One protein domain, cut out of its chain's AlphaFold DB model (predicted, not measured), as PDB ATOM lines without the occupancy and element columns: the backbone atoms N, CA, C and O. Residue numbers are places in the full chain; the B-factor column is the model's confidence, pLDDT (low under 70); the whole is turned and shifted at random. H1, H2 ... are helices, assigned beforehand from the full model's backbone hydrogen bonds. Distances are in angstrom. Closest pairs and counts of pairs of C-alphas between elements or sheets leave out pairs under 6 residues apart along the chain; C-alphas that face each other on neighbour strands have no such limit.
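AT A GLANCE: This is residues 58 to 111 of the 111 residues of the protein "Bacitracin resistance protein" of Acidobacteria bacterium (UniProt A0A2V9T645). Two helices make an open V in a nearly flat layer: the long arm H1 runs to the corner, a tight turn follows, and the shorter arm H2 folds back away from it. The space between the arms is empty, and H1 itself has a kink on its way to the corner. The printed part has 54 residues with two named helices, H1 then H2, and no named strand; the class is all helix. The whole is extended, with a radius of gyration of the C-alphas of 16.7 A and spans of 39 by 37 by 6 A.

HOW THE PARTS SIT: Start at Gly 58 and go along H1, residues 58 to 87; near residue 77 you reach a kink of 27 degrees. Past His 87, a tight link of 2 residues leads into H2, residues 90 to 107. H1 and H2 meet only through their link. Look along residues 58 to 83, 85 to 91 and 93 to 111, and you find that these stretches stand free. In the backbone of H2 every O i to N i+4 pair is within hydrogen-bond range; in H1 it is 25 of 26.

IN THESE COORDINATES: Find C-alpha 58 at (30.126, 24.740, 116.691); from there H1 runs 40.5 A to C-alpha 87 at (58.139, 47.497, 135.107). H2 begins at C-alpha 90 and runs 25.7 A to C-alpha 107 at (59.103, 29.325, 108.868).

THE WHOLE: The outline is flat, and the two C-alphas farthest apart, those of Lys 86 and Gly 111, are 42.2 A apart. From the first to the last printed C-alpha, Gly 58 to Gly 111, it is 32.9 A. The printed part has no cut and ends at residue 111, the chain's last residue. In the B-factor column of this predicted model, the mean pLDDT of the printed part is 89.8, and residue 111 is the one printed residue under 70.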
ATOM      1  N   GLY A  58      29.183  23.667 117.015       84.69
ATOM      2  CA  GLY A  58      30.126  24.740 116.691       84.69
ATOM      3  C   GLY A  58      29.687  26.107 117.233       84.69
ATOM      4  O   GLY A  58      30.512  26.858 117.756       84.69
ATOM      5  N   TRP A  59      28.382  26.400 117.214       85.06
ATOM      6  CA  TRP A  59      27.831  27.605 117.851       85.06
ATOM      7  C   TRP A  59      27.983  27.590 119.376       85.06
ATOM      8  O   TRP A  59      28.322  28.619 119.966       85.06
ATOM      9  N   ALA A  60      27.788  26.434 120.017       90.44
ATOM     10  CA  ALA A  60      27.999  26.286 121.456       90.44
ATOM     11  C   ALA A  60      29.474  26.511 121.840       90.44
ATOM     12  O   ALA A  60      29.761  27.252 122.781       90.44
ATOM     13  N   LEU A  61      30.415  25.946 121.075       90.75
ATOM     14  CA  LEU A  61      31.852  26.169 121.261       90.75
ATOM     15  C   LEU A  61      32.242  27.639 121.092       90.75
ATOM     16  O   LEU A  61      32.999  28.166 121.908       90.75
ATOM     17  N   LEU A  62      31.709  28.316 120.069       89.25
ATOM     18  CA  LEU A  62      31.957  29.739 119.849       89.25
ATOM     19  C   LEU A  62      31.466  30.582 121.033       89.25
ATOM     20  O   LEU A  62      32.189  31.462 121.497       89.25
ATOM     21  N   ALA A  63      30.274  30.287 121.558       91.31
ATOM     22  CA  ALA A  63      29.723  30.981 122.719       91.31
ATOM     23  C   ALA A  63      30.584  30.773 123.976       91.31
ATOM     24  O   ALA A  63      30.899  31.736 124.676       91.31
ATOM     25  N   ILE A  64      31.025  29.538 124.237       95.44
ATOM     26  CA  ILE A  64      31.913  29.230 125.367       95.44
ATOM     27  C   ILE A  64      33.246  29.965 125.207       95.44
ATOM     28  O   ILE A  64      33.687  30.652 126.129       95.44
ATOM     29  N   GLY A  65      33.867  29.877 124.028       94.56
ATOM     30  CA  GLY A  65      35.122  30.560 123.725       94.56
ATOM     31  C   GLY A  65      35.011  32.075 123.882       94.56
ATOM     32  O   GLY A  65      35.910  32.697 124.448       94.56
ATOM     33  N   PHE A  66      33.890  32.665 123.459       93.31
ATOM     34  CA  PHE A  66      33.603  34.086 123.630       93.31
ATOM     35  C   PHE A  66      33.528  34.483 125.109       93.31
ATOM     36  O   PHE A  66      34.215  35.416 125.526       93.31
ATOM     37  N   VAL A  67      32.759  33.752 125.922       96.81
ATOM     38  CA  VAL A  67      32.601  34.043 127.359       96.81
ATOM     39  C   VAL A  67      33.926  33.873 128.103       96.81
ATOM     40  O   VAL A  67      34.331  34.759 128.854       96.81
ATOM     41  N   VAL A  68      34.638  32.768 127.867       97.12
ATOM     42  CA  VAL A  68      35.940  32.508 128.498       97.12
ATOM     43  C   VAL A  68      36.950  33.586 128.104       97.12
ATOM     44  O   VAL A  68      37.622  34.140 128.973       97.12
ATOM     45  N   SER A  69      37.019  33.947 126.819       95.06
ATOM     46  CA  SER A  69      37.915  35.006 126.340       95.06
ATOM     47  C   SER A  69      37.578  36.362 126.955       95.06
ATOM     48  O   SER A  69      38.490  37.097 127.321       95.06
ATOM     49  N   PHE A  70      36.294  36.690 127.117       94.19
ATOM     50  CA  PHE A  70      35.857  37.932 127.754       94.19
ATOM     51  C   PHE A  70      36.317  38.023 129.216       94.19
ATOM     52  O   PHE A  70      36.908  39.029 129.618       94.19
ATOM     53  N   LEU A  71      36.113  36.959 130.002       96.56
ATOM     54  CA  LEU A  71      36.532  36.910 131.406       96.56
ATOM     55  C   LEU A  71      38.056  37.013 131.546       96.56
ATOM     56  O   LEU A  71      38.566  37.816 132.332       96.56
ATOM     57  N   LEU A  72      38.789  36.244 130.739       96.62
ATOM     58  CA  LEU A  72      40.251  36.235 130.732       96.62
ATOM     59  C   LEU A  72      40.813  37.585 130.279       96.62
ATOM     60  O   LEU A  72      41.761  38.083 130.885       96.62
ATOM     61  N   ALA A  73      40.215  38.213 129.263       92.31
ATOM     62  CA  ALA A  73      40.605  39.541 128.807       92.31
ATOM     63  C   ALA A  73      40.405  40.584 129.910       92.31
ATOM     64  O   ALA A  73      41.323  41.355 130.184       92.31
ATOM     65  N   TYR A  74      39.257  40.577 130.595       91.69
ATOM     66  CA  TYR A  74      38.991  41.511 131.689       91.69
ATOM     67  C   TYR A  74      40.040  41.395 132.809       91.69
ATOM     68  O   TYR A  74      40.659  42.392 133.195       91.69
ATOM     69  N   MET A  75      40.315  40.169 133.267       94.69
ATOM     70  CA  MET A  75      41.344  39.906 134.281       94.69
ATOM     71  C   MET A  75      42.743  40.309 133.798       94.69
ATOM     72  O   MET A  75      43.500  40.964 134.521       94.69
ATOM     73  N   SER A  76      43.083  39.952 132.558       93.38
ATOM     74  CA  SER A  76      44.389  40.233 131.969       93.38
ATOM     75  C   SER A  76      44.635  41.729 131.807       93.38
ATOM     76  O   SER A  76      45.764  42.164 132.013       93.38
ATOM     77  N   VAL A  77      43.628  42.525 131.439       90.06
ATOM     78  CA  VAL A  77      43.785  43.976 131.251       90.06
ATOM     79  C   VAL A  77      44.083  44.662 132.578       90.06
ATOM     80  O   VAL A  77      45.034  45.443 132.650       90.06
ATOM     81  N   ALA A  78      43.336  44.337 133.637       88.69
ATOM     82  CA  ALA A  78      43.566  44.902 134.965       88.69
ATOM     83  C   ALA A  78      44.984  44.588 135.475       88.69
ATOM     84  O   ALA A  78      45.706  45.480 135.933       88.69
ATOM     85  N   TRP A  79      45.414  43.332 135.322       92.19
ATOM     86  CA  TRP A  79      46.759  42.899 135.694       92.19
ATOM     87  C   TRP A  79      47.847  43.569 134.842       92.19
ATOM     88  O   TRP A  79      48.815  44.112 135.376       92.19
ATOM     89  N   PHE A  80      47.666  43.599 133.520       88.25
ATOM     90  CA  PHE A  80      48.612  44.190 132.576       88.25
ATOM     91  C   PHE A  80      48.821  45.684 132.835       88.25
ATOM     92  O   PHE A  80      49.963  46.143 132.911       88.25
ATOM     93  N   MET A  81      47.735  46.435 133.042       86.00
ATOM     94  CA  MET A  81      47.789  47.850 133.416       86.00
ATOM     95  C   MET A  81      48.620  48.056 134.690       86.00
ATOM     96  O   MET A  81      49.478  48.939 134.740       86.00
ATOM     97  N   ALA A  82      48.401  47.237 135.723       87.38
ATOM     98  CA  ALA A  82      49.138  47.331 136.982       87.38
ATOM     99  C   ALA A  82      50.627  46.987 136.836       87.38
ATOM    100  O   ALA A  82      51.474  47.646 137.444       87.38
ATOM    101  N   TRP A  83      50.951  45.985 136.021       88.31
ATOM    102  CA  TRP A  83      52.321  45.528 135.819       88.31
ATOM    103  C   TRP A  83      53.151  46.520 134.996       88.31
ATOM    104  O   TRP A  83      54.256  46.889 135.406       88.31
ATOM    105  N   VAL A  84      52.602  47.014 133.881       84.94
ATOM    106  CA  VAL A  84      53.298  47.941 132.970       84.94
ATOM    107  C   VAL A  84      53.622  49.262 133.655       84.94
ATOM    108  O   VAL A  84      54.699  49.816 133.429       84.94
ATOM    109  N   ARG A  85      52.739  49.752 134.537       80.50
ATOM    110  CA  ARG A  85      53.011  50.959 135.332       80.50
ATOM    111  C   ARG A  85      54.276  50.834 136.187       80.50
ATOM    112  O   ARG A  85      54.931  51.846 136.412       80.50
ATOM    113  N   LYS A  86      54.629  49.624 136.642       82.62
ATOM    114  CA  LYS A  86      55.788  49.371 137.519       82.62
ATOM    115  C   LYS A  86      57.061  48.989 136.757       82.62
ATOM    116  O   LYS A  86      58.122  49.509 137.073       82.62
ATOM    117  N   HIS A  87      56.965  48.105 135.762       81.75
ATOM    118  CA  HIS A  87      58.139  47.497 135.107       81.75
ATOM    119  C   HIS A  87      58.405  48.017 133.682       81.75
ATOM    120  O   HIS A  87      59.450  47.733 133.099       81.75
ATOM    121  N   GLY A  88      57.486  48.804 133.109       81.88
ATOM    122  CA  GLY A  88      57.593  49.300 131.736       81.88
ATOM    123  C   GLY A  88      57.409  48.209 130.673       81.88
ATOM    124  O   GLY A  88      56.911  47.124 130.949       81.88
ATOM    125  N   PHE A  89      57.789  48.503 129.424       79.62
ATOM    126  CA  PHE A  89      57.558  47.617 128.269       79.62
ATOM    127  C   PHE A  89      58.775  46.778 127.849       79.62
ATOM    128  O   PHE A  89      58.658  45.959 126.937       79.62
ATOM    129  N   ALA A  90      59.937  46.958 128.485       85.19
ATOM    130  CA  ALA A  90      61.184  46.325 128.049       85.19
ATOM    131  C   ALA A  90      61.111  44.782 127.994       85.19
ATOM    132  O   ALA A  90      61.503  44.219 126.969       85.19
ATOM    133  N   PRO A  91      60.522  44.074 128.982       86.56
ATOM    134  CA  PRO A  91      60.410  42.614 128.907       86.56
ATOM    135  C   PRO A  91      59.522  42.139 127.749       86.56
ATOM    136  O   PRO A  91      59.817  41.126 127.122       86.56
ATOM    137  N   PHE A  92      58.480  42.904 127.396       85.75
ATOM    138  CA  PHE A  92      57.628  42.596 126.244       85.75
ATOM    139  C   PHE A  92      58.360  42.760 124.909       85.75
ATOM    140  O   PHE A  92      58.092  42.005 123.973       85.75
ATOM    141  N   ALA A  93      59.277  43.727 124.811       87.44
ATOM    142  CA  ALA A  93      60.106  43.908 123.624       87.44
ATOM    143  C   ALA A  93      61.069  42.726 123.440       87.44
ATOM    144  O   ALA A  93      61.113  42.142 122.359       87.44
ATOM    145  N   VAL A  94      61.765  42.318 124.507       92.00
ATOM    146  CA  VAL A  94      62.690  41.171 124.478       92.00
ATOM    147  C   VAL A  94      61.948  39.876 124.142       92.00
ATOM    148  O   VAL A  94      62.354  39.160 123.228       92.00
ATOM    149  N   TYR A  95      60.817  39.615 124.805       92.31
ATOM    150  CA  TYR A  95      59.962  38.463 124.512       92.31
ATOM    151  C   TYR A  95      59.573  38.400 123.026       92.31
ATOM    152  O   TYR A  95      59.693  37.352 122.395       92.31
ATOM    153  N   ARG A  96      59.162  39.531 122.435       90.69
ATOM    154  CA  ARG A  96      58.783  39.597 121.015       90.69
ATOM    155  C   ARG A  96      59.946  39.345 120.064       90.69
ATOM    156  O   ARG A  96      59.723  38.710 119.041       90.69
ATOM    157  N   ILE A  97      61.152  39.820 120.376       93.88
ATOM    158  CA  ILE A  97      62.339  39.568 119.545       93.88
ATOM    159  C   ILE A  97      62.673  38.073 119.544       93.88
ATOM    160  O   ILE A  97      62.871  37.497 118.479       93.88
ATOM    161  N   ILE A  98      62.661  37.431 120.717       95.88
ATOM    162  CA  ILE A  98      62.938  35.994 120.846       95.88
ATOM    163  C   ILE A  98      61.886  35.174 120.092       95.88
ATOM    164  O   ILE A  98      62.234  34.349 119.252       95.88
ATOM    165  N   VAL A  99      60.596  35.423 120.343       95.62
ATOM    166  CA  VAL A  99      59.509  34.696 119.666       95.62
ATOM    167  C   VAL A  99      59.517  34.957 118.162       95.62
ATOM    168  O   VAL A  99      59.359  34.023 117.384       95.62
ATOM    169  N   GLY A 100      59.748  36.200 117.736       93.81
ATOM    170  CA  GLY A 100      59.863  36.547 116.321       93.81
ATOM    171  C   GLY A 100      61.002  35.795 115.632       93.81
ATOM    172  O   GLY A 100      60.799  35.243 114.555       93.81
ATOM    173  N   ALA A 101      62.170  35.699 116.275       95.19
ATOM    174  CA  ALA A 101      63.299  34.927 115.763       95.19
ATOM    175  C   ALA A 101      62.984  33.424 115.671       95.19
ATOM    176  O   ALA A 101      63.307  32.797 114.664       95.19
ATOM    177  N   LEU A 102      62.307  32.856 116.675       95.50
ATOM    178  CA  LEU A 102      61.873  31.454 116.658       95.50
ATOM    179  C   LEU A 102      60.872  31.171 115.532       95.50
ATOM    180  O   LEU A 102      61.018  30.178 114.826       95.50
ATOM    181  N   VAL A 103      59.884  32.049 115.333       94.38
ATOM    182  CA  VAL A 103      58.906  31.919 114.242       94.38
ATOM    183  C   VAL A 103      59.594  32.016 112.883       94.38
ATOM    184  O   VAL A 103      59.307  31.202 112.013       94.38
ATOM    185  N   LEU A 104      60.529  32.956 112.700       93.88
ATOM    186  CA  LEU A 104      61.308  33.074 111.461       93.88
ATOM    187  C   LEU A 104      62.155  31.828 111.192       93.88
ATOM    188  O   LEU A 104      62.189  31.346 110.063       93.88
ATOM    189  N   PHE A 105      62.800  31.285 112.225       94.44
ATOM    190  CA  PHE A 105      63.560  30.043 112.124       94.44
ATOM    191  C   PHE A 105      62.671  28.846 111.772       94.44
ATOM    192  O   PHE A 105      63.063  27.991 110.987       94.44
ATOM    193  N   PHE A 106      61.470  28.765 112.341       94.31
ATOM    194  CA  PHE A 106      60.540  27.685 112.029       94.31
ATOM    195  C   PHE A 106      59.969  27.823 110.613       94.31
ATOM    196  O   PHE A 106      59.929  26.851 109.863       94.31
ATOM    197  N   ALA A 107      59.595  29.038 110.210       92.31
ATOM    198  CA  ALA A 107      59.103  29.325 108.868       92.31
ATOM    199  C   ALA A 107      60.155  29.025 107.789       92.31
ATOM    200  O   ALA A 107      59.809  28.484 106.744       92.31
ATOM    201  N   SER A 108      61.440  29.296 108.049       91.44
ATOM    202  CA  SER A 108      62.525  28.965 107.114       91.44
ATOM    203  C   SER A 108      62.831  27.467 107.010       91.44
ATOM    204  O   SER A 108      63.575  27.068 106.120       91.44
ATOM    205  N   ARG A 109      62.272  26.630 107.894       86.12
ATOM    206  CA  ARG A 109      62.358  25.159 107.844       86.12
ATOM    207  C   ARG A 109      61.160  24.498 107.155       86.12
ATOM    208  O   ARG A 109      61.193  23.292 106.940       86.12
ATOM    209  N   LEU A 110      60.103  25.263 106.888       79.38
ATOM    210  CA  LEU A 110      58.838  24.805 106.304       79.38
ATOM    211  C   LEU A 110      58.754  25.005 104.781       79.38
ATOM    212  O   LEU A 110      57.779  24.554 104.182       79.38
ATOM    213  N   GLY A 111      59.739  25.681 104.181       55.78
ATOM    214  CA  GLY A 111      59.942  25.771 102.729       55.78
ATOM    215  C   GLY A 111      61.087  24.879 102.278       55.78
ATOM    216  O   GLY A 111      61.042  24.460 101.103       55.78
TER     217      GLY A 111